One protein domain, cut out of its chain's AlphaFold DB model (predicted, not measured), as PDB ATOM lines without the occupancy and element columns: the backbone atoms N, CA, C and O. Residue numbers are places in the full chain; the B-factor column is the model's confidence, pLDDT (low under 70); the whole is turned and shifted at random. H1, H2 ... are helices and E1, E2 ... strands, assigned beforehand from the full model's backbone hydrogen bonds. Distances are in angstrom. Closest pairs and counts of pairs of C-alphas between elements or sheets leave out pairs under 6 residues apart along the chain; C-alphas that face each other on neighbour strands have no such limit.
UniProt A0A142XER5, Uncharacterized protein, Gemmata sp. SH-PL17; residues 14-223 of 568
ATOM      1  N   ARG A  14      12.265  50.047   8.218       41.91
ATOM      2  CA  ARG A  14      11.522  49.820   6.971       41.91
ATOM      3  C   ARG A  14      12.203  50.643   5.880       41.91
ATOM      4  O   ARG A  14      12.105  51.865   5.878       41.91
ATOM      5  N   PHE A  15      12.936  49.980   4.998       48.44
ATOM      6  CA  PHE A  15      13.558  50.610   3.839       48.44
ATOM      7  C   PHE A  15      12.475  50.818   2.768       48.44
ATOM      8  O   PHE A  15      12.171  49.909   2.008       48.44
ATOM      9  N   GLU A  16      11.835  51.989   2.736       43.31
ATOM     10  CA  GLU A  16      10.776  52.285   1.749       43.31
ATOM     11  C   GLU A  16      11.334  52.646   0.361       43.31
ATOM     12  O   GLU A  16      10.609  52.644  -0.627       43.31
ATOM     13  N   THR A  17      12.634  52.919   0.260       43.88
ATOM     14  CA  THR A  17      13.340  53.214  -0.995       43.88
ATOM     15  C   THR A  17      14.812  52.844  -0.802       43.88
ATOM     16  O   THR A  17      15.335  53.031   0.300       43.88
ATOM     17  N   VAL A  18      15.509  52.367  -1.845       49.47
ATOM     18  CA  VAL A  18      16.936  51.929  -1.832       49.47
ATOM     19  C   VAL A  18      17.939  53.028  -1.385       49.47
ATOM     20  O   VAL A  18      19.149  52.850  -1.417       49.47
ATOM     21  N   VAL A  19      17.475  54.183  -0.908       44.91
ATOM     22  CA  VAL A  19      18.283  55.398  -0.766       44.91
ATOM     23  C   VAL A  19      18.671  55.732   0.683       44.91
ATOM     24  O   VAL A  19      19.575  56.539   0.880       44.91
ATOM     25  N   LYS A  20      18.065  55.153   1.734       39.50
ATOM     26  CA  LYS A  20      18.404  55.568   3.118       39.50
ATOM     27  C   LYS A  20      18.322  54.468   4.179       39.50
ATOM     28  O   LYS A  20      17.303  54.357   4.851       39.50
ATOM     29  N   ALA A  21      19.436  53.764   4.409       43.09
ATOM     30  CA  ALA A  21      20.020  53.510   5.740       43.09
ATOM     31  C   ALA A  21      21.235  52.556   5.696       43.09
ATOM     32  O   ALA A  21      21.177  51.604   4.946       43.09
ATOM     33  N   VAL A  22      22.285  52.583   6.531       60.25
ATOM     34  CA  VAL A  22      23.076  53.571   7.305       60.25
ATOM     35  C   VAL A  22      24.314  52.760   7.750       60.25
ATOM     36  O   VAL A  22      24.138  51.731   8.400       60.25
ATOM     37  N   ALA A  23      25.548  53.199   7.477       68.19
ATOM     38  CA  ALA A  23      26.696  52.701   8.246       68.19
ATOM     39  C   ALA A  23      26.530  53.155   9.707       68.19
ATOM     40  O   ALA A  23      26.367  54.350   9.967       68.19
ATOM     41  N   SER A  24      26.481  52.208  10.641       82.25
ATOM     42  CA  SER A  24      26.207  52.459  12.054       82.25
ATOM     43  C   SER A  24      27.501  52.367  12.848       82.25
ATOM     44  O   SER A  24      28.014  51.270  13.066       82.25
ATOM     45  N   ASP A  25      28.011  53.517  13.298       83.75
ATOM     46  CA  ASP A  25      29.227  53.582  14.118       83.75
ATOM     47  C   ASP A  25      29.028  52.917  15.491       83.75
ATOM     48  O   ASP A  25      29.967  52.329  16.026       83.75
ATOM     49  N   ASP A  26      27.803  52.941  16.029       83.88
ATOM     50  CA  ASP A  26      27.473  52.346  17.331       83.88
ATOM     51  C   ASP A  26      27.557  50.815  17.308       83.88
ATOM     52  O   ASP A  26      28.044  50.196  18.252       83.88
ATOM     53  N   SER A  27      27.068  50.198  16.229       85.25
ATOM     54  CA  SER A  27      27.062  48.739  16.052       85.25
ATOM     55  C   SER A  27      28.181  48.232  15.143       85.25
ATOM     56  O   SER A  27      28.222  47.036  14.858       85.25
ATOM     57  N   PHE A  28      29.046  49.142  14.685       92.62
ATOM     58  CA  PHE A  28      30.148  48.902  13.759       92.62
ATOM     59  C   PHE A  28      29.723  47.990  12.596       92.62
ATOM     60  O   PHE A  28      30.261  46.903  12.372       92.62
ATOM     61  N   SER A  29      28.650  48.402  11.913       93.12
ATOM     62  CA  SER A  29      27.954  47.577  10.925       93.12
ATOM     63  C   SER A  29      27.470  48.368   9.716       93.12
ATOM     64  O   SER A  29      27.194  49.564   9.800       93.12
ATOM     65  N   VAL A  30      27.300  47.672   8.599       91.00
ATOM     66  CA  VAL A  30      26.864  48.226   7.316       91.00
ATOM     67  C   VAL A  30      25.677  47.430   6.791       91.00
ATOM     68  O   VAL A  30      25.646  46.213   6.939       91.00
ATOM     69  N   VAL A  31      24.714  48.109   6.166       90.62
ATOM     70  CA  VAL A  31      23.590  47.465   5.479       90.62
ATOM     71  C   VAL A  31      23.768  47.563   3.967       90.62
ATOM     72  O   VAL A  31      24.043  48.646   3.444       90.62
ATOM     73  N   SER A  32      23.575  46.445   3.269       88.44
ATOM     74  CA  SER A  32      23.776  46.354   1.820       88.44
ATOM     75  C   SER A  32      22.683  45.540   1.141       88.44
ATOM     76  O   SER A  32      22.194  44.552   1.696       88.44
ATOM     77  N   VAL A  33      22.330  45.935  -0.083       89.44
ATOM     78  CA  VAL A  33      21.483  45.133  -0.971       89.44
ATOM     79  C   VAL A  33      22.393  44.194  -1.758       89.44
ATOM     80  O   VAL A  33      23.320  44.648  -2.424       89.44
ATOM     81  N   LEU A  34      22.160  42.885  -1.656       90.25
ATOM     82  CA  LEU A  34      23.098  41.892  -2.188       90.25
ATOM     83  C   LEU A  34      22.934  41.625  -3.690       90.25
ATOM     84  O   LEU A  34      23.864  41.151  -4.326       90.25
ATOM     85  N   THR A  35      21.767  41.908  -4.262       89.31
ATOM     86  CA  THR A  35      21.515  41.796  -5.706       89.31
ATOM     87  C   THR A  35      20.537  42.873  -6.149       89.31
ATOM     88  O   THR A  35      19.806  43.426  -5.327       89.31
ATOM     89  N   TYR A  36      20.500  43.162  -7.442       86.12
ATOM     90  CA  TYR A  36      19.630  44.176  -8.017       86.12
ATOM     91  C   TYR A  36      18.880  43.599  -9.221       86.12
ATOM     92  O   TYR A  36      19.435  42.762  -9.932       86.12
ATOM     93  N   PRO A  37      17.618  43.998  -9.454       86.19
ATOM     94  CA  PRO A  37      16.881  43.560 -10.632       86.19
ATOM     95  C   PRO A  37      17.555  44.091 -11.901       86.19
ATOM     96  O   PRO A  37      17.710  45.297 -12.071       86.19
ATOM     97  N   GLY A  38      17.936  43.189 -12.800       86.12
ATOM     98  CA  GLY A  38      18.538  43.528 -14.086       86.12
ATOM     99  C   GLY A  38      19.746  42.663 -14.418       86.12
ATOM    100  O   GLY A  38      20.203  41.864 -13.599       86.12
ATOM    101  N   ALA A  39      20.237  42.839 -15.640       89.19
ATOM    102  CA  ALA A  39      21.438  42.174 -16.108       89.19
ATOM    103  C   ALA A  39      22.690  42.810 -15.486       89.19
ATOM    104  O   ALA A  39      22.783  44.031 -15.322       89.19
ATOM    105  N   ASP A  40      23.661  41.976 -15.143       90.00
ATOM    106  CA  ASP A  40      24.982  42.416 -14.733       90.00
ATOM    107  C   ASP A  40      25.850  42.824 -15.940       90.00
ATOM    108  O   ASP A  40      25.402  42.862 -17.090       90.00
ATOM    109  N   ARG A  41      27.124  43.155 -15.692       86.94
ATOM    110  CA  ARG A  41      28.054  43.535 -16.770       86.94
ATOM    111  C   ARG A  41      28.313  42.412 -17.781       86.94
ATOM    112  O   ARG A  41      28.683  42.720 -18.910       86.94
ATOM    113  N   ALA A  42      28.146  41.151 -17.390       90.38
ATOM    114  CA  ALA A  42      28.258  39.983 -18.256       90.38
ATOM    115  C   ALA A  42      26.929  39.598 -18.922       90.38
ATOM    116  O   ALA A  42      26.897  38.621 -19.674       90.38
ATOM    117  N   GLY A  43      25.872  40.390 -18.724       92.94
ATOM    118  CA  GLY A  43      24.540  40.131 -19.253       92.94
ATOM    119  C   GLY A  43      23.745  39.113 -18.433       92.94
ATOM    120  O   GLY A  43      22.637  38.767 -18.838       92.94
ATOM    121  N   ASP A  44      24.285  38.617 -17.317       94.12
ATOM    122  CA  ASP A  44      23.615  37.622 -16.491       94.12
ATOM    123  C   ASP A  44      22.545  38.270 -15.613       94.12
ATOM    124  O   ASP A  44      22.748  39.329 -15.020       94.12
ATOM    125  N   GLU A  45      21.404  37.604 -15.480       93.62
ATOM    126  CA  GLU A  45      20.317  38.027 -14.600       93.62
ATOM    127  C   GLU A  45      20.187  37.061 -13.426       93.62
ATOM    128  O   GLU A  45      19.981  35.862 -13.610       93.62
ATOM    129  N   VAL A  46      20.228  37.575 -12.199       92.81
ATOM    130  CA  VAL A  46      20.034  36.761 -10.992       92.81
ATOM    131  C   VAL A  46      18.662  37.050 -10.399       92.81
ATOM    132  O   VAL A  46      18.400  38.147  -9.905       92.81
ATOM    133  N   VAL A  47      17.775  36.052 -10.408       93.38
ATOM    134  CA  VAL A  47      16.443  36.190  -9.812       93.38
ATOM    135  C   VAL A  47      16.572  36.146  -8.291       93.38
ATOM    136  O   VAL A  47      16.807  35.089  -7.707       93.38
ATOM    137  N   ALA A  48      16.386  37.299  -7.642       92.56
ATOM    138  CA  ALA A  48      16.531  37.465  -6.194       92.56
ATOM    139  C   ALA A  48      15.731  36.437  -5.377       92.56
ATOM    140  O   ALA A  48      16.184  35.978  -4.325       92.56
ATOM    141  N   ASP A  49      14.556  36.042  -5.872       92.94
ATOM    142  CA  ASP A  49      13.707  35.085  -5.177       92.94
ATOM    143  C   ASP A  49      14.236  33.655  -5.156       92.94
ATOM    144  O   ASP A  49      13.971  32.942  -4.186       92.94
ATOM    145  N   GLY A  50      15.025  33.280  -6.161       94.31
ATOM    146  CA  GLY A  50      15.641  31.963  -6.291       94.31
ATOM    147  C   GLY A  50      16.957  31.793  -5.532       94.31
ATOM    148  O   GLY A  50      17.580  30.738  -5.637       94.31
ATOM    149  N   LEU A  51      17.406  32.814  -4.796       96.50
ATOM    150  CA  LEU A  51      18.644  32.754  -4.022       96.50
ATOM    151  C   LEU A  51      18.451  31.991  -2.706       96.50
ATOM    152  O   LEU A  51      17.717  32.431  -1.817       96.50
ATOM    153  N   ASP A  52      19.171  30.880  -2.562       97.00
ATOM    154  CA  ASP A  52      19.280  30.098  -1.332       97.00
ATOM    155  C   ASP A  52      20.535  30.503  -0.546       97.00
ATOM    156  O   ASP A  52      21.667  30.260  -0.967       97.00
ATOM    157  N   PHE A  53      20.329  31.102   0.626       97.19
ATOM    158  CA  PHE A  53      21.397  31.546   1.523       97.19
ATOM    159  C   PHE A  53      21.785  30.511   2.585       97.19
ATOM    160  O   PHE A  53      22.669  30.790   3.394       97.19
ATOM    161  N   THR A  54      21.178  29.322   2.595       96.62
ATOM    162  CA  THR A  54      21.477  28.262   3.572       96.62
ATOM    163  C   THR A  54      22.971  27.913   3.640       96.62
ATOM    164  O   THR A  54      23.492  27.776   4.751       96.62
ATOM    165  N   PRO A  55      23.716  27.799   2.517       96.25
ATOM    166  CA  PRO A  55      25.150  27.517   2.581       96.25
ATOM    167  C   PRO A  55      25.937  28.653   3.237       96.25
ATOM    168  O   PRO A  55      26.758  28.398   4.117       96.25
ATOM    169  N   HIS A  56      25.651  29.902   2.866       96.44
ATOM    170  CA  HIS A  56      26.281  31.069   3.476       96.44
ATOM    171  C   HIS A  56      25.897  31.237   4.955       96.44
ATOM    172  O   HIS A  56      26.729  31.619   5.765       96.44
ATOM    173  N   GLN A  57      24.681  30.879   5.366       95.50
ATOM    174  CA  GLN A  57      24.286  30.916   6.777       95.50
ATOM    175  C   GLN A  57      25.162  30.012   7.659       95.50
ATOM    176  O   GLN A  57      25.423  30.352   8.813       95.50
ATOM    177  N   ARG A  58      25.649  28.882   7.124       94.00
ATOM    178  CA  ARG A  58      26.574  27.977   7.833       94.00
ATOM    179  C   ARG A  58      27.985  28.555   7.964       94.00
ATOM    180  O   ARG A  58      28.715  28.166   8.867       94.00
ATOM    181  N   ASN A  59      28.364  29.468   7.073       93.69
ATOM    182  CA  ASN A  59      29.647  30.159   7.090       93.69
ATOM    183  C   ASN A  59      29.445  31.635   6.698       93.69
ATOM    184  O   ASN A  59      29.701  31.998   5.547       93.69
ATOM    185  N   PRO A  60      28.955  32.480   7.626       95.19
ATOM    186  CA  PRO A  60      28.448  33.820   7.325       95.19
ATOM    187  C   PRO A  60      29.577  34.849   7.182       95.19
ATOM    188  O   PRO A  60      29.512  35.941   7.752       95.19
ATOM    189  N   ARG A  61      30.648  34.475   6.481       95.31
ATOM    190  CA  ARG A  61      31.817  35.314   6.231       95.31
ATOM    191  C   ARG A  61      31.569  36.255   5.057       95.31
ATOM    192  O   ARG A  61      30.944  35.886   4.066       95.31
ATOM    193  N   VAL A  62      32.134  37.447   5.155       95.56
ATOM    194  CA  VAL A  62      32.149  38.443   4.084       95.56
ATOM    195  C   VAL A  62      33.594  38.678   3.689       95.56
ATOM    196  O   VAL A  62      34.415  38.969   4.557       95.56
ATOM    197  N   ASP A  63      33.894  38.570   2.400       94.69
ATOM    198  CA  ASP A  63      35.253  38.730   1.872       94.69
ATOM    199  C   ASP A  63      35.426  40.092   1.171       94.69
ATOM    200  O   ASP A  63      34.459  40.816   0.914       94.69
ATOM    201  N   LEU A  64      36.665  40.444   0.826       93.69
ATOM    202  CA  LEU A  64      37.014  41.645   0.060       93.69
ATOM    203  C   LEU A  64      37.441  41.275  -1.367       93.69
ATOM    204  O   LEU A  64      38.307  40.416  -1.541       93.69
ATOM    205  N   GLU A  65      36.884  41.960  -2.371       91.00
ATOM    206  CA  GLU A  65      37.291  41.865  -3.784       91.00
ATOM    207  C   GLU A  65      37.375  40.419  -4.313       91.00
ATOM    208  O   GLU A  65      38.334  40.059  -4.998       91.00
ATOM    209  N   HIS A  66      36.404  39.565  -3.963       89.19
ATOM    210  CA  HIS A  66      36.327  38.157  -4.398       89.19
ATOM    211  C   HIS A  66      37.575  37.299  -4.086       89.19
ATOM    212  O   HIS A  66      37.759  36.223  -4.655       89.19
ATOM    213  N   GLY A  67      38.469  37.765  -3.203       83.88
ATOM    214  CA  GLY A  67      39.750  37.102  -2.946       83.88
ATOM    215  C   GLY A  67      40.638  36.969  -4.191       83.88
ATOM    216  O   GLY A  67      41.420  36.025  -4.275       83.88
ATOM    217  N   LEU A  68      40.511  37.884  -5.164       74.56
ATOM    218  CA  LEU A  68      41.172  37.792  -6.476       74.56
ATOM    219  C   LEU A  68      42.703  37.764  -6.406       74.56
ATOM    220  O   LEU A  68      43.351  37.289  -7.337       74.56
ATOM    221  N   HIS A  69      43.299  38.305  -5.341       81.31
ATOM    222  CA  HIS A  69      44.749  38.411  -5.248       81.31
ATOM    223  C   HIS A  69      45.364  37.126  -4.655       81.31
ATOM    224  O   HIS A  69      45.121  36.817  -3.483       81.31
ATOM    225  N   PRO A  70      46.234  36.411  -5.398       81.19
ATOM    226  CA  PRO A  70      46.705  35.071  -5.031       81.19
ATOM    227  C   PRO A  70      47.486  35.036  -3.710       81.19
ATOM    228  O   PRO A  70      47.304  34.115  -2.923       81.19
ATOM    229  N   ASP A  71      48.295  36.061  -3.418       79.25
ATOM    230  CA  ASP A  71      49.101  36.094  -2.185       79.25
ATOM    231  C   ASP A  71      48.300  36.235  -0.885       79.25
ATOM    232  O   ASP A  71      48.842  36.007   0.195       79.25
ATOM    233  N   VAL A  72      47.074  36.750  -0.964       81.75
ATOM    234  CA  VAL A  72      46.255  37.056   0.219       81.75
ATOM    235  C   VAL A  72      45.018  36.183   0.298       81.75
ATOM    236  O   VAL A  72      44.520  35.954   1.398       81.75
ATOM    237  N   GLY A  73      44.564  35.661  -0.843       84.81
ATOM    238  CA  GLY A  73      43.435  34.754  -0.929       84.81
ATOM    239  C   GLY A  73      42.159  35.344  -0.336       84.81
ATOM    240  O   GLY A  73      41.920  36.554  -0.366       84.81
ATOM    241  N   ARG A  74      41.320  34.458   0.203       87.25
ATOM    242  CA  ARG A  74      40.056  34.819   0.848       87.25
ATOM    243  C   ARG A  74      40.286  35.090   2.322       87.25
ATOM    244  O   ARG A  74      40.589  34.172   3.083       87.25
ATOM    245  N   GLN A  75      40.109  36.344   2.713       91.62
ATOM    246  CA  GLN A  75      40.139  36.748   4.106       91.62
ATOM    247  C   GLN A  75      38.801  37.354   4.502       91.62
ATOM    248  O   GLN A  75      38.280  38.229   3.810       91.62
ATOM    249  N   THR A  76      38.299  36.912   5.652       94.81
ATOM    250  CA  THR A  76      37.085  37.452   6.249       94.81
ATOM    251  C   THR A  76      37.324  38.899   6.667       94.81
ATOM    252  O   THR A  76      38.132  39.173   7.553       94.81
ATOM    253  N   VAL A  77      36.604  39.823   6.040       95.50
ATOM    254  CA  VAL A  77      36.619  41.257   6.362       95.50
ATOM    255  C   VAL A  77      35.362  41.716   7.094       95.50
ATOM    256  O   VAL A  77      35.277  42.875   7.479       95.50
ATOM    257  N   GLY A  78      34.399  40.822   7.307       95.75
ATOM    258  CA  GLY A  78      33.199  41.074   8.092       95.75
ATOM    259  C   GLY A  78      32.323  39.829   8.200       95.75
ATOM    260  O   GLY A  78      32.638  38.772   7.651       95.75
ATOM    261  N   TRP A  79      31.205  39.959   8.907       97.00
ATOM    262  CA  TRP A  79      30.319  38.843   9.220       97.00
ATOM    263  C   TRP A  79      28.854  39.199   8.988       97.00
ATOM    264  O   TRP A  79      28.347  40.179   9.530       97.00
ATOM    265  N   ALA A  80      28.121  38.346   8.277       95.81
ATOM    266  CA  ALA A  80      26.662  38.409   8.167       95.81
ATOM    267  C   ALA A  80      25.973  37.798   9.403       95.81
ATOM    268  O   ALA A  80      25.015  37.027   9.304       95.81
ATOM    269  N   HIS A  81      26.533  38.070  10.579       94.38
ATOM    270  CA  HIS A  81      26.182  37.419  11.826       94.38
ATOM    271  C   HIS A  81      26.475  38.340  13.008       94.38
ATOM    272  O   HIS A  81      27.585  38.856  13.133       94.38
ATOM    273  N   THR A  82      25.511  38.506  13.914       91.62
ATOM    274  CA  THR A  82      25.598  39.498  15.005       91.62
ATOM    275  C   THR A  82      26.713  39.239  16.025       91.62
ATOM    276  O   THR A  82      27.069  40.139  16.780       91.62
ATOM    277  N   LYS A  83      27.279  38.026  16.060       89.81
ATOM    278  CA  LYS A  83      28.379  37.642  16.964       89.81
ATOM    279  C   LYS A  83      29.717  37.390  16.257       89.81
ATOM    280  O   LYS A  83      30.510  36.601  16.758       89.81
ATOM    281  N   LEU A  84      29.971  38.021  15.106       89.31
ATOM    282  CA  LEU A  84      31.287  38.007  14.435       89.31
ATOM    283  C   LEU A  84      31.856  36.585  14.228       89.31
ATOM    284  O   LEU A  84      32.976  36.280  14.628       89.31
ATOM    285  N   GLY A  85      31.030  35.668  13.713       76.00
ATOM    286  CA  GLY A  85      31.416  34.264  13.494       76.00
ATOM    287  C   GLY A  85      31.404  33.358  14.730       76.00
ATOM    288  O   GLY A  85      31.579  32.149  14.600       76.00
ATOM    289  N   ARG A  86      31.157  33.895  15.931       82.19
ATOM    290  CA  ARG A  86      31.032  33.095  17.160       82.19
ATOM    291  C   ARG A  86      29.659  32.414  17.253       82.19
ATOM    292  O   ARG A  86      28.680  32.975  16.753       82.19
ATOM    293  N   PRO A  87      29.545  31.266  17.949       80.06
ATOM    294  CA  PRO A  87      28.273  30.570  18.137       80.06
ATOM    295  C   PRO A  87      27.166  31.437  18.760       80.06
ATOM    296  O   PRO A  87      27.410  32.314  19.594       80.06
ATOM    297  N   GLY A  88      25.918  31.148  18.377       80.81
ATOM    298  CA  GLY A  88      24.716  31.732  18.985       80.81
ATOM    299  C   GLY A  88      24.456  33.199  18.637       80.81
ATOM    300  O   GLY A  88      23.842  33.909  19.435       80.81
ATOM    301  N   GLY A  89      24.987  33.689  17.519       85.06
ATOM    302  CA  GLY A  89      24.530  34.944  16.921       85.06
ATOM    303  C   GLY A  89      23.379  34.689  15.951       85.06
ATOM    304  O   GLY A  89      22.939  33.559  15.752       85.06
ATOM    305  N   THR A  90      22.867  35.764  15.373       93.06
ATOM    306  CA  THR A  90      21.748  35.716  14.435       93.06
ATOM    307  C   THR A  90      22.268  36.043  13.049       93.06
ATOM    308  O   THR A  90      22.986  37.030  12.874       93.06
ATOM    309  N   TYR A  91      21.916  35.208  12.075       96.00
ATOM    310  CA  TYR A  91      22.193  35.465  10.669       96.00
ATOM    311  C   TYR A  91      21.391  36.678  10.186       96.00
ATOM    312  O   TYR A  91      20.211  36.809  10.507       96.00
ATOM    313  N   THR A  92      22.036  37.590   9.459       94.81
ATOM    314  CA  THR A  92      21.492  38.939   9.226       94.81
ATOM    315  C   THR A  92      20.931  39.170   7.829       94.81
ATOM    316  O   THR A  92      20.410  40.255   7.564       94.81
ATOM    317  N   VAL A  93      21.032  38.195   6.924       95.25
ATOM    318  CA  VAL A  93      20.473  38.335   5.575       95.25
ATOM    319  C   VAL A  93      18.976  38.068   5.620       95.25
ATOM    320  O   VAL A  93      18.534  36.998   6.034       95.25
ATOM    321  N   THR A  94      18.193  39.045   5.176       93.88
ATOM    322  CA  THR A  94      16.729  38.980   5.140       93.88
ATOM    323  C   THR A  94      16.216  39.501   3.806       93.88
ATOM    324  O   THR A  94      16.830  40.372   3.195       93.88
ATOM    325  N   LYS A  95      15.085  38.980   3.328       91.44
ATOM    326  CA  LYS A  95      14.411  39.541   2.153       91.44
ATOM    327  C   LYS A  95      13.572  40.745   2.581       91.44
ATOM    328  O   LYS A  95      12.765  40.635   3.500       91.44
ATOM    329  N   SER A  96      13.762  41.878   1.917       89.62
ATOM    330  CA  SER A  96      13.027  43.120   2.169       89.62
ATOM    331  C   SER A  96      12.378  43.617   0.885       89.62
ATOM    332  O   SER A  96      12.987  43.563  -0.180       89.62
ATOM    333  N   LEU A  97      11.135  44.089   0.978       89.38
ATOM    334  CA  LEU A  97      10.437  44.706  -0.147       89.38
ATOM    335  C   LEU A  97      10.919  46.154  -0.290       89.38
ATOM    336  O   LEU A  97      10.635  46.974   0.581       89.38
ATOM    337  N   LEU A  98      11.645  46.449  -1.364       86.31
ATOM    338  CA  LEU A  98      12.260  47.747  -1.635       86.31
ATOM    339  C   LEU A  98      11.652  48.362  -2.894       86.31
ATOM    340  O   LEU A  98      11.438  47.653  -3.873       86.31
ATOM    341  N   ASP A  99      11.397  49.670  -2.891       83.69
ATOM    342  CA  ASP A  99      11.064  50.390  -4.122       83.69
ATOM    343  C   ASP A  99      12.346  50.729  -4.889       83.69
ATOM    344  O   ASP A  99      13.238  51.424  -4.380       83.69
ATOM    345  N   VAL A 100      12.453  50.172  -6.092       83.12
ATOM    346  CA  VAL A 100      13.631  50.223  -6.948       83.12
ATOM    347  C   VAL A 100      13.320  51.094  -8.168       83.12
ATOM    348  O   VAL A 100      12.376  50.789  -8.905       83.12
ATOM    349  N   PRO A 101      14.108  52.155  -8.435       77.75
ATOM    350  CA  PRO A 101      13.907  53.003  -9.607       77.75
ATOM    351  C   PRO A 101      13.797  52.174 -10.890       77.75
ATOM    352  O   PRO A 101      14.625  51.302 -11.126       77.75
ATOM    353  N   ASN A 102      12.778  52.438 -11.709       81.94
ATOM    354  CA  ASN A 102      12.478  51.728 -12.966       81.94
ATOM    355  C   ASN A 102      12.065  50.247 -12.842       81.94
ATOM    356  O   ASN A 102      11.673  49.654 -13.842       81.94
ATOM    357  N   HIS A 103      12.084  49.663 -11.642       83.88
ATOM    358  CA  HIS A 103      11.674  48.273 -11.399       83.88
ATOM    359  C   HIS A 103      10.501  48.152 -10.410       83.88
ATOM    360  O   HIS A 103       9.945  47.067 -10.245       83.88
ATOM    361  N   GLY A 104      10.093  49.253  -9.772       87.19
ATOM    362  CA  GLY A 104       9.016  49.278  -8.784       87.19
ATOM    363  C   GLY A 104       9.373  48.500  -7.518       87.19
ATOM    364  O   GLY A 104      10.543  48.356  -7.162       87.19
ATOM    365  N   LYS A 105       8.361  47.966  -6.828       89.06
ATOM    366  CA  LYS A 105       8.563  47.198  -5.592       89.06
ATOM    367  C   LYS A 105       9.134  45.813  -5.888       89.06
ATOM    368  O   LYS A 105       8.481  45.002  -6.538       89.06
ATOM    369  N   GLN A 106      10.316  45.537  -5.352       89.00
ATOM    370  CA  GLN A 106      11.068  44.302  -5.555       89.00
ATOM    371  C   GLN A 106      11.442  43.677  -4.214       89.00
ATOM    372  O   GLN A 106      11.817  44.379  -3.274       89.00
ATOM    373  N   LEU A 107      11.340  42.352  -4.107       91.19
ATOM    374  CA  LEU A 107      11.753  41.616  -2.915       91.19
ATOM    375  C   LEU A 107      13.241  41.265  -3.038       91.19
ATOM    376  O   LEU A 107      13.609  40.357  -3.779       91.19
ATOM    377  N   LEU A 108      14.104  41.996  -2.330       92.00
ATOM    378  CA  LEU A 108      15.558  41.882  -2.466       92.00
ATOM    379  C   LEU A 108      16.227  41.395  -1.173       92.00
ATOM    380  O   LEU A 108      15.796  41.766  -0.078       92.00
ATOM    381  N   PRO A 109      17.291  40.577  -1.264       93.44
ATOM    382  CA  PRO A 109      18.110  40.210  -0.118       93.44
ATOM    383  C   PRO A 109      18.912  41.414   0.388       93.44
ATOM    384  O   PRO A 109      19.707  42.014  -0.338       93.44
ATOM    385  N   VAL A 110      18.725  41.728   1.665       92.12
ATOM    386  CA  VAL A 110      19.414  42.786   2.400       92.12
ATOM    387  C   VAL A 110      20.209  42.147   3.529       92.12
ATOM    388  O   VAL A 110      19.664  41.380   4.324       92.12
ATOM    389  N   ALA A 111      21.496  42.467   3.606       93.31
ATOM    390  CA  ALA A 111      22.390  41.983   4.650       93.31
ATOM    391  C   ALA A 111      22.804  43.110   5.585       93.31
ATOM    392  O   ALA A 111      23.013  44.237   5.143       93.31
ATOM    393  N   THR A 112      22.994  42.781   6.865       94.38
ATOM    394  CA  THR A 112      23.772  43.620   7.785       94.38
ATOM    395  C   THR A 112      25.129  42.968   8.027       94.38
ATOM    396  O   THR A 112      25.207  41.914   8.659       94.38
ATOM    397  N   THR A 113      26.197  43.570   7.517       95.62
ATOM    398  CA  THR A 113      27.573  43.145   7.776       95.62
ATOM    399  C   THR A 113      28.062  43.771   9.076       95.62
ATOM    400  O   THR A 113      28.054  44.992   9.215       95.62
ATOM    401  N   HIS A 114      28.497  42.944  10.019       96.06
ATOM    402  CA  HIS A 114      29.144  43.358  11.260       96.06
ATOM    403  C   HIS A 114      30.656  43.229  11.131       96.06
ATOM    404  O   HIS A 114      31.151  42.246  10.577       96.06
ATOM    405  N   PHE A 115      31.374  44.201  11.675       96.00
ATOM    406  CA  PHE A 115      32.828  44.239  11.661       96.00
ATOM    407  C   PHE A 115      33.348  44.127  13.094       96.00
ATOM    408  O   PHE A 115      32.738  44.648  14.031       96.00
ATOM    409  N   ASP A 116      34.471  43.443  13.273       95.25
ATOM    410  CA  ASP A 116      35.209  43.490  14.527       95.25
ATOM    411  C   ASP A 116      35.998  44.807  14.596       95.25
ATOM    412  O   ASP A 116      36.782  45.131  13.702       95.25
ATOM    413  N   ARG A 117      35.765  45.595  15.647       94.31
ATOM    414  CA  ARG A 117      36.445  46.880  15.854       94.31
ATOM    415  C   ARG A 117      37.914  46.692  16.238       94.31
ATOM    416  O   ARG A 117      38.744  47.561  15.935       94.31
ATOM    417  N   ASP A 118      38.217  45.581  16.901       94.44
ATOM    418  CA  ASP A 118      39.546  45.279  17.421       94.44
ATOM    419  C   ASP A 118      40.442  44.650  16.343       94.44
ATOM    420  O   ASP A 118      41.666  44.754  16.423       94.44
ATOM    421  N   ASP A 119      39.847  44.087  15.286       95.94
ATOM    422  CA  ASP A 119      40.556  43.616  14.095       95.94
ATOM    423  C   ASP A 119      40.914  44.806  13.173       95.94
ATOM    424  O   ASP A 119      40.020  45.452  12.613       95.94
ATOM    425  N   PRO A 120      42.212  45.116  12.964       95.75
ATOM    426  CA  PRO A 120      42.625  46.238  12.124       95.75
ATOM    427  C   PRO A 120      42.131  46.145  10.678       95.75
ATOM    428  O   PRO A 120      41.818  47.173  10.079       95.75
ATOM    429  N   LEU A 121      42.049  44.941  10.106       96.25
ATOM    430  CA  LEU A 121      41.578  44.754   8.738       96.25
ATOM    431  C   LEU A 121      40.086  45.071   8.642       96.25
ATOM    432  O   LEU A 121      39.690  45.894   7.815       96.25
ATOM    433  N   GLN A 122      39.269  44.457   9.499       96.81
ATOM    434  CA  GLN A 122      37.817  44.666   9.487       96.81
ATOM    435  C   GLN A 122      37.471  46.122   9.818       96.81
ATOM    436  O   GLN A 122      36.634  46.726   9.142       96.81
ATOM    437  N   ARG A 123      38.179  46.731  10.782       96.44
ATOM    438  CA  ARG A 123      38.053  48.157  11.100       96.44
ATOM    439  C   ARG A 123      38.321  49.040   9.889       96.44
ATOM    440  O   ARG A 123      37.514  49.917   9.588       96.44
ATOM    441  N   GLN A 124      39.431  48.825   9.187       96.75
ATOM    442  CA  GLN A 124      39.771  49.647   8.027       96.75
ATOM    443  C   GLN A 124      38.798  49.440   6.861       96.75
ATOM    444  O   GLN A 124      38.404  50.425   6.240       96.75
ATOM    445  N   VAL A 125      38.337  48.211   6.604       95.56
ATOM    446  CA  VAL A 125      37.311  47.951   5.577       95.56
ATOM    447  C   VAL A 125      35.999  48.658   5.921       95.56
ATOM    448  O   VAL A 125      35.450  49.345   5.060       95.56
ATOM    449  N   TYR A 126      35.536  48.601   7.176       95.31
ATOM    450  CA  TYR A 126      34.374  49.378   7.623       95.31
ATOM    451  C   TYR A 126      34.545  50.875   7.339       95.31
ATOM    452  O   TYR A 126      33.651  51.510   6.780       95.31
ATOM    453  N   LEU A 127      35.705  51.449   7.679       93.38
ATOM    454  CA  LEU A 127      35.986  52.864   7.436       93.38
ATOM    455  C   LEU A 127      35.988  53.206   5.940       93.38
ATOM    456  O   LEU A 127      35.500  54.273   5.559       93.38
ATOM    457  N   MET A 128      36.509  52.318   5.089       92.31
ATOM    458  CA  MET A 128      36.483  52.496   3.634       92.31
ATOM    459  C   MET A 128      35.050  52.510   3.111       92.31
ATOM    460  O   MET A 128      34.687  53.399   2.341       92.31
ATOM    461  N   VAL A 129      34.216  51.580   3.571       91.31
ATOM    462  CA  VAL A 129      32.793  51.541   3.223       91.31
ATOM    463  C   VAL A 129      32.082  52.806   3.713       91.31
ATOM    464  O   VAL A 129      31.410  53.477   2.935       91.31
ATOM    465  N   ARG A 130      32.300  53.209   4.973       88.19
ATOM    466  CA  ARG A 130      31.725  54.425   5.576       88.19
ATOM    467  C   ARG A 130      32.060  55.692   4.787       88.19
ATOM    468  O   ARG A 130      31.227  56.590   4.692       88.19
ATOM    469  N   LYS A 131      33.270  55.772   4.229       86.50
ATOM    470  CA  LYS A 131      33.746  56.899   3.408       86.50
ATOM    471  C   LYS A 131      33.349  56.809   1.931       86.50
ATOM    472  O   LYS A 131      33.741  57.679   1.159       86.50
ATOM    473  N   GLY A 132      32.613  55.773   1.529       83.62
ATOM    474  CA  GLY A 132      32.233  55.549   0.135       83.62
ATOM    475  C   GLY A 132      33.377  55.075  -0.765       83.62
ATOM    476  O   GLY A 132      33.233  55.109  -1.979       83.62
ATOM    477  N   ALA A 133      34.505  54.630  -0.200       87.69
ATOM    478  CA  ALA A 133      35.617  54.058  -0.965       87.69
ATOM    479  C   ALA A 133      35.341  52.612  -1.414       87.69
ATOM    480  O   ALA A 133      35.858  52.181  -2.437       87.69
ATOM    481  N   LEU A 134      34.517  51.868  -0.674       89.50
ATOM    482  CA  LEU A 134      34.037  50.535  -1.061       89.50
ATOM    483  C   LEU A 134      32.502  50.530  -1.052       89.50
ATOM    484  O   LEU A 134      31.886  50.068  -0.089       89.50
ATOM    485  N   PRO A 135      31.861  51.131  -2.068       84.94
ATOM    486  CA  PRO A 135      30.417  51.326  -2.072       84.94
ATOM    487  C   PRO A 135      29.646  50.073  -2.491       84.94
ATOM    488  O   PRO A 135      28.423  50.088  -2.437       84.94
ATOM    489  N   ALA A 136      30.311  49.009  -2.932       86.12
ATOM    490  CA  ALA A 136      29.676  47.956  -3.701       86.12
ATOM    491  C   ALA A 136      29.667  46.597  -3.000       86.12
ATOM    492  O   ALA A 136      30.517  46.301  -2.155       86.12
ATOM    493  N   VAL A 137      28.701  45.760  -3.389       89.94
ATOM    494  CA  VAL A 137      28.608  44.365  -2.955       89.94
ATOM    495  C   VAL A 137      28.372  43.463  -4.157       89.94
ATOM    496  O   VAL A 137      27.639  43.815  -5.076       89.94
ATOM    497  N   SER A 138      29.000  42.292  -4.146       90.56
ATOM    498  CA  SER A 138      28.843  41.283  -5.189       90.56
ATOM    499  C   SER A 138      28.617  39.903  -4.573       90.56
ATOM    500  O   SER A 138      29.153  39.595  -3.505       90.56
ATOM    501  N   LEU A 139      27.796  39.081  -5.226       92.50
ATOM    502  CA  LEU A 139      27.499  37.716  -4.795       92.50
ATOM    503  C   LEU A 139      28.452  36.722  -5.445       92.50
ATOM    504  O   LEU A 139      28.795  36.845  -6.617       92.50
ATOM    505  N   GLU A 140      28.782  35.674  -4.702       92.69
ATOM    506  CA  GLU A 140      29.316  34.444  -5.268       92.69
ATOM    507  C   GLU A 140      28.351  33.305  -4.971       92.69
ATOM    508  O   GLU A 140      27.954  33.063  -3.822       92.69
ATOM    509  N   PHE A 141      27.959  32.599  -6.020       95.06
ATOM    510  CA  PHE A 141      26.935  31.577  -5.938       95.06
ATOM    511  C   PHE A 141      27.219  30.425  -6.890       95.06
ATOM    512  O   PHE A 141      27.939  30.558  -7.876       95.06
ATOM    513  N   GLU A 142      26.613  29.287  -6.583       96.56
ATOM    514  CA  GLU A 142      26.536  28.144  -7.478       96.56
ATOM    515  C   GLU A 142      25.165  28.147  -8.154       96.56
ATOM    516  O   GLU A 142      24.150  28.010  -7.456       96.56
ATOM    517  N   PRO A 143      25.102  28.336  -9.480       95.81
ATOM    518  CA  PRO A 143      23.833  28.333 -10.189       95.81
ATOM    519  C   PRO A 143      23.226  26.929 -10.225       95.81
ATOM    520  O   PRO A 143      23.925  25.929 -10.399       95.81
ATOM    521  N   ASP A 144      21.902  26.859 -10.111       96.25
ATOM    522  CA  ASP A 144      21.149  25.662 -10.477       96.25
ATOM    523  C   ASP A 144      20.972  25.653 -12.000       96.25
ATOM    524  O   ASP A 144      20.065  26.289 -12.545       96.25
ATOM    525  N   TRP A 145      21.867  24.948 -12.695       95.94
ATOM    526  CA  TRP A 145      21.881  24.891 -14.159       95.94
ATOM    527  C   TRP A 145      20.587  24.336 -14.765       95.94
ATOM    528  O   TRP A 145      20.263  24.683 -15.896       95.94
ATOM    529  N   SER A 146      19.801  23.552 -14.015       96.00
ATOM    530  CA  SER A 146      18.494  23.062 -14.481       96.00
ATOM    531  C   SER A 146      17.442  24.172 -14.624       96.00
ATOM    532  O   SER A 146      16.446  24.002 -15.323       96.00
ATOM    533  N   LYS A 147      17.672  25.325 -13.982       94.62
ATOM    534  CA  LYS A 147      16.803  26.515 -13.997       94.62
ATOM    535  C   LYS A 147      17.484  27.730 -14.628       94.62
ATOM    536  O   LYS A 147      16.987  28.852 -14.491       94.62
ATOM    537  N   ALA A 148      18.631  27.528 -15.274       96.00
ATOM    538  CA  ALA A 148      19.333  28.572 -16.000       96.00
ATOM    539  C   ALA A 148      18.769  28.690 -17.422       96.00
ATOM    540  O   ALA A 148      18.640  27.696 -18.134       96.00
ATOM    541  N   ILE A 149      18.445  29.910 -17.848       97.12
ATOM    542  CA  ILE A 149      17.926  30.194 -19.193       97.12
ATOM    543  C   ILE A 149      18.961  31.036 -19.933       97.12
ATOM    544  O   ILE A 149      19.338  32.096 -19.447       97.12
ATOM    545  N   ALA A 150      19.425  30.590 -21.101       96.69
ATOM    546  CA  ALA A 150      20.358  31.372 -21.911       96.69
ATOM    547  C   ALA A 150      19.671  32.633 -22.471       96.69
ATOM    548  O   ALA A 150      18.589  32.543 -23.050       96.69
ATOM    549  N   LEU A 151      20.312  33.792 -22.320       95.12
ATOM    550  CA  LEU A 151      19.802  35.098 -22.765       95.12
ATOM    551  C   LEU A 151      20.461  35.605 -24.056       95.12
ATOM    552  O   LEU A 151      19.966  36.541 -24.677       95.12
ATOM    553  N   GLY A 152      21.575  35.000 -24.468       95.56
ATOM    554  CA  GLY A 152      22.371  35.452 -25.608       95.56
ATOM    555  C   GLY A 152      23.861  35.343 -25.319       95.56
ATOM    556  O   GLY A 152      24.257  34.683 -24.363       95.56
ATOM    557  N   ASP A 153      24.693  35.950 -26.159       96.69
ATOM    558  CA  ASP A 153      26.133  36.040 -25.906       96.69
ATOM    559  C   ASP A 153      26.433  37.090 -24.834       96.69
ATOM    560  O   ASP A 153      25.824  38.159 -24.810       96.69
ATOM    561  N   SER A 154      27.374  36.777 -23.942       95.00
ATOM    562  CA  SER A 154      27.855  37.741 -22.958       95.00
ATOM    563  C   SER A 154      28.605  38.879 -23.666       95.00
ATOM    564  O   SER A 154      29.424  38.618 -24.550       95.00
ATOM    565  N   PRO A 155      28.383  40.149 -23.283       91.00
ATOM    566  CA  PRO A 155      29.069  41.290 -23.882       91.00
ATOM    567  C   PRO A 155      30.550  41.386 -23.490       91.00
ATOM    568  O   PRO A 155      31.309  42.065 -24.180       91.00
ATOM    569  N   ILE A 156      30.973  40.741 -22.394       89.88
ATOM    570  CA  ILE A 156      32.356  40.828 -21.890       89.88
ATOM    571  C   ILE A 156      33.054  39.468 -21.782       89.88
ATOM    572  O   ILE A 156      34.280  39.424 -21.690       89.88
ATOM    573  N   GLU A 157      32.310  38.359 -21.817       90.00
ATOM    574  CA  GLU A 157      32.865  37.012 -21.673       90.00
ATOM    575  C   GLU A 157      32.652  36.159 -22.927       90.00
ATOM    576  O   GLU A 157      31.684  36.311 -23.665       90.00
ATOM    577  N   ARG A 158      33.540  35.187 -23.163       93.00
ATOM    578  CA  ARG A 158      33.412  34.227 -24.275       93.00
ATOM    579  C   ARG A 158      32.474  33.069 -23.920       93.00
ATOM    580  O   ARG A 158      32.853  31.906 -24.030       93.00
ATOM    581  N   ARG A 159      31.268  33.391 -23.456       94.12
ATOM    582  CA  ARG A 159      30.206  32.435 -23.112       94.12
ATOM    583  C   ARG A 159      28.827  33.055 -23.331       94.12
ATOM    584  O   ARG A 159      28.713  34.252 -23.580       94.12
ATOM    585  N   LYS A 160      27.776  32.247 -23.184       95.69
ATOM    586  CA  LYS A 160      26.409  32.764 -23.092       95.69
ATOM    587  C   LYS A 160      26.189  33.486 -21.757       95.69
ATOM    588  O   LYS A 160      26.743  33.086 -20.730       95.69
ATOM    589  N   ALA A 161      25.385  34.538 -21.806       96.31
ATOM    590  CA  ALA A 161      24.745  35.134 -20.647       96.31
ATOM    591  C   ALA A 161      23.532  34.285 -20.238       96.31
ATOM    592  O   ALA A 161      22.864  33.695 -21.095       96.31
ATOM    593  N   PHE A 162      23.240  34.232 -18.944       96.62
ATOM    594  CA  PHE A 162      22.180  33.406 -18.383       96.62
ATOM    595  C   PHE A 162      21.306  34.175 -17.401       96.62
ATOM    596  O   PHE A 162      21.768  34.983 -16.601       96.62
ATOM    597  N   ARG A 163      20.022  33.832 -17.396       96.19
ATOM    598  CA  ARG A 163      19.110  34.117 -16.299       96.19
ATOM    599  C   ARG A 163      19.120  32.946 -15.331       96.19
ATOM    600  O   ARG A 163      18.641  31.863 -15.661       96.19
ATOM    601  N   PHE A 164      19.619  33.173 -14.126       96.19
ATOM    602  CA  PHE A 164      19.646  32.196 -13.048       96.19
ATOM    603  C   PHE A 164      18.356  32.287 -12.231       96.19
ATOM    604  O   PHE A 164      18.188  33.172 -11.389       96.19
ATOM    605  N   GLY A 165      17.428  31.359 -12.491       95.25
ATOM    606  CA  GLY A 165      16.164  31.257 -11.759       95.25
ATOM    607  C   GLY A 165      16.315  30.719 -10.334       95.25
ATOM    608  O   GLY A 165      15.447  30.967  -9.501       95.25
ATOM    609  N   ALA A 166      17.405  30.001 -10.045       96.75
ATOM    610  CA  ALA A 166      17.788  29.598  -8.698       96.75
ATOM    611  C   ALA A 166      19.311  29.471  -8.564       96.75
ATOM    612  O   ALA A 166      19.998  29.093  -9.517       96.75
ATOM    613  N   ALA A 167      19.835  29.768  -7.375       96.94
ATOM    614  CA  ALA A 167      21.253  29.611  -7.068       96.94
ATOM    615  C   ALA A 167      21.508  29.479  -5.562       96.94
ATOM    616  O   ALA A 167      20.797  30.057  -4.740       96.94
ATOM    617  N   LYS A 168      22.568  28.754  -5.205       97.56
ATOM    618  CA  LYS A 168      23.056  28.604  -3.832       97.56
ATOM    619  C   LYS A 168      24.135  29.639  -3.552       97.56
ATOM    620  O   LYS A 168      25.231  29.557  -4.102       97.56
ATOM    621  N   VAL A 169      23.853  30.599  -2.680       96.81
ATOM    622  CA  VAL A 169      24.813  31.643  -2.309       96.81
ATOM    623  C   VAL A 169      25.867  31.058  -1.378       96.81
ATOM    624  O   VAL A 169      25.553  30.509  -0.318       96.81
ATOM    625  N   ARG A 170      27.134  31.190  -1.778       95.00
ATOM    626  CA  ARG A 170      28.291  30.739  -0.999       95.00
ATOM    627  C   ARG A 170      28.786  31.829  -0.065       95.00
ATOM    628  O   ARG A 170      29.032  31.551   1.105       95.00
ATOM    629  N   LEU A 171      28.914  33.044  -0.584       93.88
ATOM    630  CA  LEU A 171      29.302  34.238   0.160       93.88
ATOM    631  C   LEU A 171      28.927  35.492  -0.626       93.88
ATOM    632  O   LEU A 171      28.547  35.429  -1.795       93.88
ATOM    633  N   TYR A 172      29.059  36.639   0.025       94.19
ATOM    634  CA  TYR A 172      29.080  37.923  -0.657       94.19
ATOM    635  C   TYR A 172      30.346  38.684  -0.281       94.19
ATOM    636  O   TYR A 172      30.949  38.447   0.768       94.19
ATOM    637  N   THR A 173      30.762  39.582  -1.164       93.81
ATOM    638  CA  THR A 173      32.001  40.336  -1.017       93.81
ATOM    639  C   THR A 173      31.742  41.831  -1.057       93.81
ATOM    640  O   THR A 173      30.907  42.310  -1.824       93.81
ATOM    641  N   ILE A 174      32.477  42.566  -0.229       93.44
ATOM    642  CA  ILE A 174      32.594  44.017  -0.335       93.44
ATOM    643  C   ILE A 174      33.601  44.317  -1.444       93.44
ATOM    644  O   ILE A 174      34.676  43.718  -1.497       93.44
ATOM    645  N   CYS A 175      33.257  45.243  -2.328       90.19
ATOM    646  CA  CYS A 175      34.091  45.600  -3.466       90.19
ATOM    647  C   CYS A 175      33.996  47.095  -3.799       90.19
ATOM    648  O   CYS A 175      33.142  47.831  -3.297       90.19
ATOM    649  N   ALA A 176      34.928  47.555  -4.623       86.19
ATOM    650  CA  ALA A 176      34.953  48.888  -5.199       86.19
ATOM    651  C   ALA A 176      33.861  49.054  -6.263       86.19
ATOM    652  O   ALA A 176      33.154  50.059  -6.288       86.19
ATOM    653  N   GLU A 177      33.705  48.040  -7.115       83.31
ATOM    654  CA  GLU A 177      32.735  48.011  -8.205       83.31
ATOM    655  C   GLU A 177      31.912  46.724  -8.135       83.31
ATOM    656  O   GLU A 177      32.503  45.640  -8.102       83.31
ATOM    657  N   PRO A 178      30.571  46.803  -8.147       75.00
ATOM    658  CA  PRO A 178      29.757  45.605  -8.118       75.00
ATOM    659  C   PRO A 178      29.671  45.001  -9.517       75.00
ATOM    660  O   PRO A 178      29.697  45.710 -10.529       75.00
ATOM    661  N   VAL A 179      29.490  43.683  -9.566       78.19
ATOM    662  CA  VAL A 179      29.195  42.965 -10.813       78.19
ATOM    663  C   VAL A 179      27.839  43.419 -11.367       78.19
ATOM    664  O   VAL A 179      27.734  43.796 -12.535       78.19
ATOM    665  N   CYS A 180      26.826  43.500 -10.499       76.31
ATOM    666  CA  CYS A 180      25.524  44.082 -10.811       76.31
ATOM    667  C   CYS A 180      25.482  45.554 -10.368       76.31
ATOM    668  O   CYS A 180      25.563  45.840  -9.178       76.31
ATOM    669  N   GLN A 181      25.346  46.505 -11.299       70.12
ATOM    670  CA  GLN A 181      25.562  47.940 -11.023       70.12
ATOM    671  C   GLN A 181      24.698  48.524  -9.889       70.12
ATOM    672  O   GLN A 181      25.122  49.465  -9.213       70.12
ATOM    673  N   GLY A 182      23.502  47.977  -9.663       66.81
ATOM    674  CA  GLY A 182      22.619  48.417  -8.583       66.81
ATOM    675  C   GLY A 182      22.847  47.723  -7.232       66.81
ATOM    676  O   GLY A 182      22.248  48.134  -6.239       66.81
ATOM    677  N   ALA A 183      23.708  46.702  -7.155       71.19
ATOM    678  CA  ALA A 183      24.070  46.046  -5.900       71.19
ATOM    679  C   ALA A 183      25.078  46.915  -5.134       71.19
ATOM    680  O   ALA A 183      26.271  46.962  -5.441       71.19
ATOM    681  N   GLN A 184      24.582  47.665  -4.155       76.38
ATOM    682  CA  GLN A 184      25.368  48.672  -3.452       76.38
ATOM    683  C   GLN A 184      25.152  48.605  -1.941       76.38
ATOM    684  O   GLN A 184      24.109  48.188  -1.424       76.38
ATOM    685  N   THR A 185      26.170  49.063  -1.230       64.50
ATOM    686  CA  THR A 185      26.068  49.451   0.165       64.50
ATOM    687  C   THR A 185      25.183  50.683   0.282       64.50
ATOM    688  O   THR A 185      25.364  51.671  -0.430       64.50
ATOM    689  N   ILE A 186      24.246  50.659   1.224       60.12
ATOM    690  CA  ILE A 186      23.303  51.756   1.408       60.12
ATOM    691  C   ILE A 186      23.952  52.828   2.305       60.12
ATOM    692  O   ILE A 186      23.914  52.770   3.537       60.12
ATOM    693  N   LEU A 187      24.574  53.833   1.682       54.31
ATOM    694  CA  LEU A 187      25.195  54.975   2.367       54.31
ATOM    695  C   LEU A 187      24.250  56.185   2.417       54.31
ATOM    696  O   LEU A 187      23.468  56.424   1.503       54.31
ATOM    697  N   LYS A 188      24.330  56.987   3.494       41.72
ATOM    698  CA  LYS A 188      23.464  58.171   3.706       41.72
ATOM    699  C   LYS A 188      23.640  59.272   2.646       41.72
ATOM    700  O   LYS A 188      22.786  60.150   2.554       41.72
ATOM    701  N   SER A 189      24.736  59.249   1.892       40.00
ATOM    702  CA  SER A 189      25.077  60.256   0.888       40.00
ATOM    703  C   SER A 189      26.310  59.806   0.110       40.00
ATOM    704  O   SER A 189      27.339  59.591   0.745       40.00
ATOM    705  N   LEU A 190      26.204  59.686  -1.217       45.66
ATOM    706  CA  LEU A 190      27.204  60.041  -2.243       45.66
ATOM    707  C   LEU A 190      26.836  59.359  -3.577       45.66
ATOM    708  O   LEU A 190      26.332  58.236  -3.563       45.66
ATOM    709  N   PRO A 191      27.083  60.009  -4.728       48.34
ATOM    710  CA  PRO A 191      27.081  59.329  -6.015       48.34
ATOM    711  C   PRO A 191      28.267  58.349  -6.101       48.34
ATOM    712  O   PRO A 191      29.305  58.588  -5.476       48.34
ATOM    713  N   PRO A 192      28.151  57.267  -6.889       52.12
ATOM    714  CA  PRO A 192      29.236  56.319  -7.096       52.12
ATOM    715  C   PRO A 192      30.349  57.005  -7.893       52.12
ATOM    716  O   PRO A 192      30.222  57.242  -9.092       52.12
ATOM    717  N   GLN A 193      31.444  57.355  -7.227       60.91
ATOM    718  CA  GLN A 193      32.679  57.774  -7.879       60.91
ATOM    719  C   GLN A 193      33.833  57.015  -7.236       60.91
ATOM    720  O   GLN A 193      33.869  56.863  -6.021       60.91
ATOM    721  N   LEU A 194      34.779  56.551  -8.051       70.94
ATOM    722  CA  LEU A 194      36.001  55.875  -7.596       70.94
ATOM    723  C   LEU A 194      36.964  56.817  -6.849       70.94
ATOM    724  O   LEU A 194      37.917  56.355  -6.230       70.94
ATOM    725  N   GLU A 195      36.736  58.132  -6.876       78.81
ATOM    726  CA  GLU A 195      37.649  59.133  -6.312       78.81
ATOM    727  C   GLU A 195      37.984  58.929  -4.817       78.81
ATOM    728  O   GLU A 195      39.164  59.001  -4.463       78.81
ATOM    729  N   PRO A 196      37.031  58.599  -3.917       84.88
ATOM    730  CA  PRO A 196      37.345  58.310  -2.519       84.88
ATOM    731  C   PRO A 196      38.269  57.098  -2.362       84.88
ATOM    732  O   PRO A 196      39.153  57.110  -1.505       84.88
ATOM    733  N   LEU A 197      38.099  56.072  -3.203       87.06
ATOM    734  CA  LEU A 197      38.975  54.902  -3.222       87.06
ATOM    735  C   LEU A 197      40.380  55.277  -3.681       87.06
ATOM    736  O   LEU A 197      41.353  54.970  -2.993       87.06
ATOM    737  N   LEU A 198      40.487  55.979  -4.811       86.56
ATOM    738  CA  LEU A 198      41.771  56.409  -5.360       86.56
ATOM    739  C   LEU A 198      42.531  57.303  -4.380       86.56
ATOM    740  O   LEU A 198      43.745  57.157  -4.242       86.56
ATOM    741  N   LYS A 199      41.824  58.177  -3.654       88.00
ATOM    742  CA  LYS A 199      42.406  58.993  -2.587       88.00
ATOM    743  C   LYS A 199      42.980  58.130  -1.464       88.00
ATOM    744  O   LYS A 199      44.148  58.285  -1.131       88.00
ATOM    745  N   VAL A 200      42.202  57.187  -0.927       89.94
ATOM    746  CA  VAL A 200      42.662  56.283   0.144       89.94
ATOM    747  C   VAL A 200      43.882  55.465  -0.299       89.94
ATOM    748  O   VAL A 200      44.852  55.352   0.449       89.94
ATOM    749  N   LEU A 201      43.873  54.937  -1.526       90.38
ATOM    750  CA  LEU A 201      44.992  54.156  -2.064       90.38
ATOM    751  C   LEU A 201      46.243  55.008  -2.314       90.38
ATOM    752  O   LEU A 201      47.350  54.551  -2.033       90.38
ATOM    753  N   ARG A 202      46.082  56.244  -2.803       88.69
ATOM    754  CA  ARG A 202      47.187  57.193  -3.014       88.69
ATOM    755  C   ARG A 202      47.814  57.630  -1.693       88.69
ATOM    756  O   ARG A 202      49.036  57.627  -1.577       88.69
ATOM    757  N   ASP A 203      46.981  57.970  -0.714       90.56
ATOM    758  CA  ASP A 203      47.421  58.402   0.614       90.56
ATOM    759  C   ASP A 203      48.032  57.231   1.403       90.56
ATOM    760  O   ASP A 203      48.772  57.442   2.365       90.56
ATOM    761  N   GLY A 204      47.714  55.985   1.026       92.44
ATOM    762  CA  GLY A 204      48.184  54.774   1.699       92.44
ATOM    763  C   GLY A 204      47.697  54.663   3.147       92.44
ATOM    764  O   GLY A 204      48.239  53.870   3.925       92.44
ATOM    765  N   THR A 205      46.702  55.468   3.521       93.94
ATOM    766  CA  THR A 205      46.197  55.600   4.885       93.94
ATOM    767  C   THR A 205      44.682  55.770   4.911       93.94
ATOM    768  O   THR A 205      44.065  56.269   3.968       93.94
ATOM    769  N   ILE A 206      44.066  55.382   6.025       93.31
ATOM    770  CA  ILE A 206      42.674  55.684   6.336       93.31
ATOM    771  C   ILE A 206      42.568  56.165   7.782       93.31
ATOM    772  O   ILE A 206      42.955  55.471   8.712       93.31
ATOM    773  N   GLU A 207      42.089  57.399   7.965       90.12
ATOM    774  CA  GLU A 207      42.022  58.052   9.295       90.12
ATOM    775  C   GLU A 207      43.382  58.165   9.995       90.12
ATOM    776  O   GLU A 207      43.479  58.084  11.212       90.12
ATOM    777  N   GLY A 208      44.439  58.379   9.208       89.88
ATOM    778  CA  GLY A 208      45.808  58.503   9.709       89.88
ATOM    779  C   GLY A 208      46.491  57.164   9.993       89.88
ATOM    780  O   GLY A 208      47.701  57.141  10.203       89.88
ATOM    781  N   GLU A 209      45.767  56.043   9.940       93.31
ATOM    782  CA  GLU A 209      46.354  54.708  10.049       93.31
ATOM    783  C   GLU A 209      46.827  54.208   8.684       93.31
ATOM    784  O   GLU A 209      46.129  54.359   7.681       93.31
ATOM    785  N   ARG A 210      47.998  53.565   8.637       95.44
ATOM    786  CA  ARG A 210      48.500  52.916   7.419       95.44
ATOM    787  C   ARG A 210      47.554  51.801   6.976       95.44
ATOM    788  O   ARG A 210      47.126  50.991   7.801       95.44
ATOM    789  N   LEU A 211      47.287  51.736   5.672       95.94
ATOM    790  CA  LEU A 211      46.441  50.693   5.104       95.94
ATOM    791  C   LEU A 211      47.013  49.300   5.360       95.94
ATOM    792  O   LEU A 211      48.210  49.046   5.190       95.94
ATOM    793  N   HIS A 212      46.120  48.391   5.735       95.69
ATOM    794  CA  HIS A 212      46.438  46.999   5.965       95.69
ATOM    795  C   HIS A 212      47.003  46.366   4.679       95.69
ATOM    796  O   HIS A 212      46.445  46.587   3.598       95.69
ATOM    797  N   PRO A 213      48.069  45.541   4.750       93.06
ATOM    798  CA  PRO A 213      48.685  44.950   3.561       93.06
ATOM    799  C   PRO A 213      47.706  44.164   2.686       93.06
ATOM    800  O   PRO A 213      47.826  44.191   1.464       93.06
ATOM    801  N   HIS A 214      46.715  43.505   3.296       93.00
ATOM    802  CA  HIS A 214      45.684  42.796   2.538       93.00
ATOM    803  C   HIS A 214      44.794  43.737   1.727       93.00
ATOM    804  O   HIS A 214      44.499  43.424   0.583       93.00
ATOM    805  N   ILE A 215      44.438  44.912   2.256       93.94
ATOM    806  CA  ILE A 215      43.651  45.909   1.515       93.94
ATOM    807  C   ILE A 215      44.440  46.390   0.293       93.94
ATOM    808  O   ILE A 215      43.916  46.390  -0.817       93.94
ATOM    809  N   LEU A 216      45.719  46.733   0.485       91.75
ATOM    810  CA  LEU A 216      46.599  47.182  -0.600       91.75
ATOM    811  C   LEU A 216      46.756  46.123  -1.697       91.75
ATOM    812  O   LEU A 216      46.693  46.453  -2.876       91.75
ATOM    813  N   LYS A 217      46.942  44.855  -1.314       91.50
ATOM    814  CA  LYS A 217      47.063  43.747  -2.268       91.50
ATOM    815  C   LYS A 217      45.741  43.476  -2.987       91.50
ATOM    816  O   LYS A 217      45.720  43.450  -4.213       91.50
ATOM    817  N   SER A 218      44.630  43.350  -2.263       90.88
ATOM    818  CA  SER A 218      43.311  43.108  -2.865       90.88
ATOM    819  C   SER A 218      42.888  44.218  -3.834       90.88
ATOM    820  O   SER A 218      42.232  43.942  -4.833       90.88
ATOM    821  N   LEU A 219      43.309  45.463  -3.586       90.88
ATOM    822  CA  LEU A 219      42.985  46.632  -4.410       90.88
ATOM    823  C   LEU A 219      44.141  47.078  -5.320       90.88
ATOM    824  O   LEU A 219      44.102  48.178  -5.877       90.88
ATOM    825  N   ALA A 220      45.157  46.232  -5.520       87.19
ATOM    826  CA  ALA A 220      46.339  46.568  -6.314       87.19
ATOM    827  C   ALA A 220      45.980  47.018  -7.741       87.19
ATOM    828  O   ALA A 220      46.588  47.950  -8.260       87.19
ATOM    829  N   ARG A 221      44.931  46.433  -8.342       83.88
ATOM    830  CA  ARG A 221      44.427  46.808  -9.679       83.88
ATOM    831  C   ARG A 221      43.946  48.259  -9.791       83.88
ATOM    832  O   ARG A 221      43.942  48.807 -10.886       83.88
ATOM    833  N   TYR A 222      43.545  48.865  -8.674       83.25
ATOM    834  CA  TYR A 222      43.088  50.257  -8.602       83.25
ATOM    835  C   TYR A 222      44.195  51.211  -8.157       83.25
ATOM    836  O   TYR A 222      44.002  52.425  -8.159       83.25
ATOM    837  N   THR A 223      45.343  50.681  -7.733       75.12
ATOM    838  CA  THR A 223      46.448  51.515  -7.277       75.12
ATOM    839  C   THR A 223      47.120  52.113  -8.509       75.12
ATOM    840  O   THR A 223      47.643  51.353  -9.328       75.12
TER     841      THR A 223
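AT A GLANCE: This is residues 14 to 223 of the 568 residues of an uncharacterized protein of Gemmata sp. SH-PL17 (UniProt A0A142XER5). Two small sheets, E3 E2 E9 E6 and E1 E5 E4, lie partly face to face with their strands crossed, as a sandwich. The hairpin of E7 and E8 lies at one end of the longest axis, helices H2, H3 and H4 lie toward the other, and short H1 sits beside E9. The printed part has 210 residues, with nine named strands and four named helices in the order E1 H1 E2 E3 E4 E5 H2 E6 E7 E8 E9 H3 H4; under half of the residues are in these elements, and the class is mixed. The sheet E3 E2 E9 E6 is mixed and the other two are antiparallel; the whole is compact, with a radius of gyration of the C-alphas of 16.7 A and spans of 49 by 39 by 32 A.

HOW THE PARTS SIT: E1, residues 29 to 33, is antiparallel to E5, residues 104 to 114, with N 30 and O 113 2.9 A apart. E4, residues 94 to 100, forms a hairpin with E5, with N 98 and O 106 at 2.8 A. E2, residues 61 to 64, and E3, residues 76 to 79, form a hairpin, with N 62 and O 78 at 2.9 A. E9, residues 167 to 175, is parallel to E2, with N 174 and O 63 at 2.9 A, and antiparallel to E6, residues 136 to 143, with N 138 and O 173 at 3.0 A. In the sandwich, two sheets face to face, the facing parts are 9.7 A centre to centre and the strands stand at 83 degrees. H1, residues 54 to 58, is at the sheet's level beside E9, the closest C-alphas being those of His 56 and Arg 170, 4.9 A. H2, residues 120 to 130, makes two layers with the sheet E3 E2 E9 E6, a helix on one face of a sheet, at a height over the sheet of 9.3 A. H4, residues 213 to 218, only just touches H2, with 3 pairs of C-alphas within 8 A, the closest Leu 121 and Ile 215, 7.6 A. H3, residues 195 to 203, is close to H2 but not clearly touching, the closest C-alphas being those of Met 128 and Leu 197, 7.7 A. E7, residues 148 to 153, and E8, residues 160 to 164, form a hairpin, with N 151 and O 161 at 2.8 A. In H1, H2, H3 and H4 every O i to N i+4 pair is within hydrogen-bond range.

IN THESE COORDINATES: E1 begins at C-alpha 29, (27.954, 47.577, 10.925). E5 is 29.0 A long and bends by 59 degrees at residue 107; E6 is 21.5 A, and E9, 20.8 A, bends by 68 degrees at residue 170. H4 ends at C-alpha 218, (43.311, 43.108, -2.865).

THE WHOLE: The two C-alphas farthest apart are those of Ser 146 and Gly 208, 50.9 A. The printed part has no cut; the links E1 to H1, E2 to E3, E3 to E4 and E9 to H3 are long. Mean pLDDT of the printed part is 86.7; residues 14 to 23, 182 and 185 to 193 are under 70.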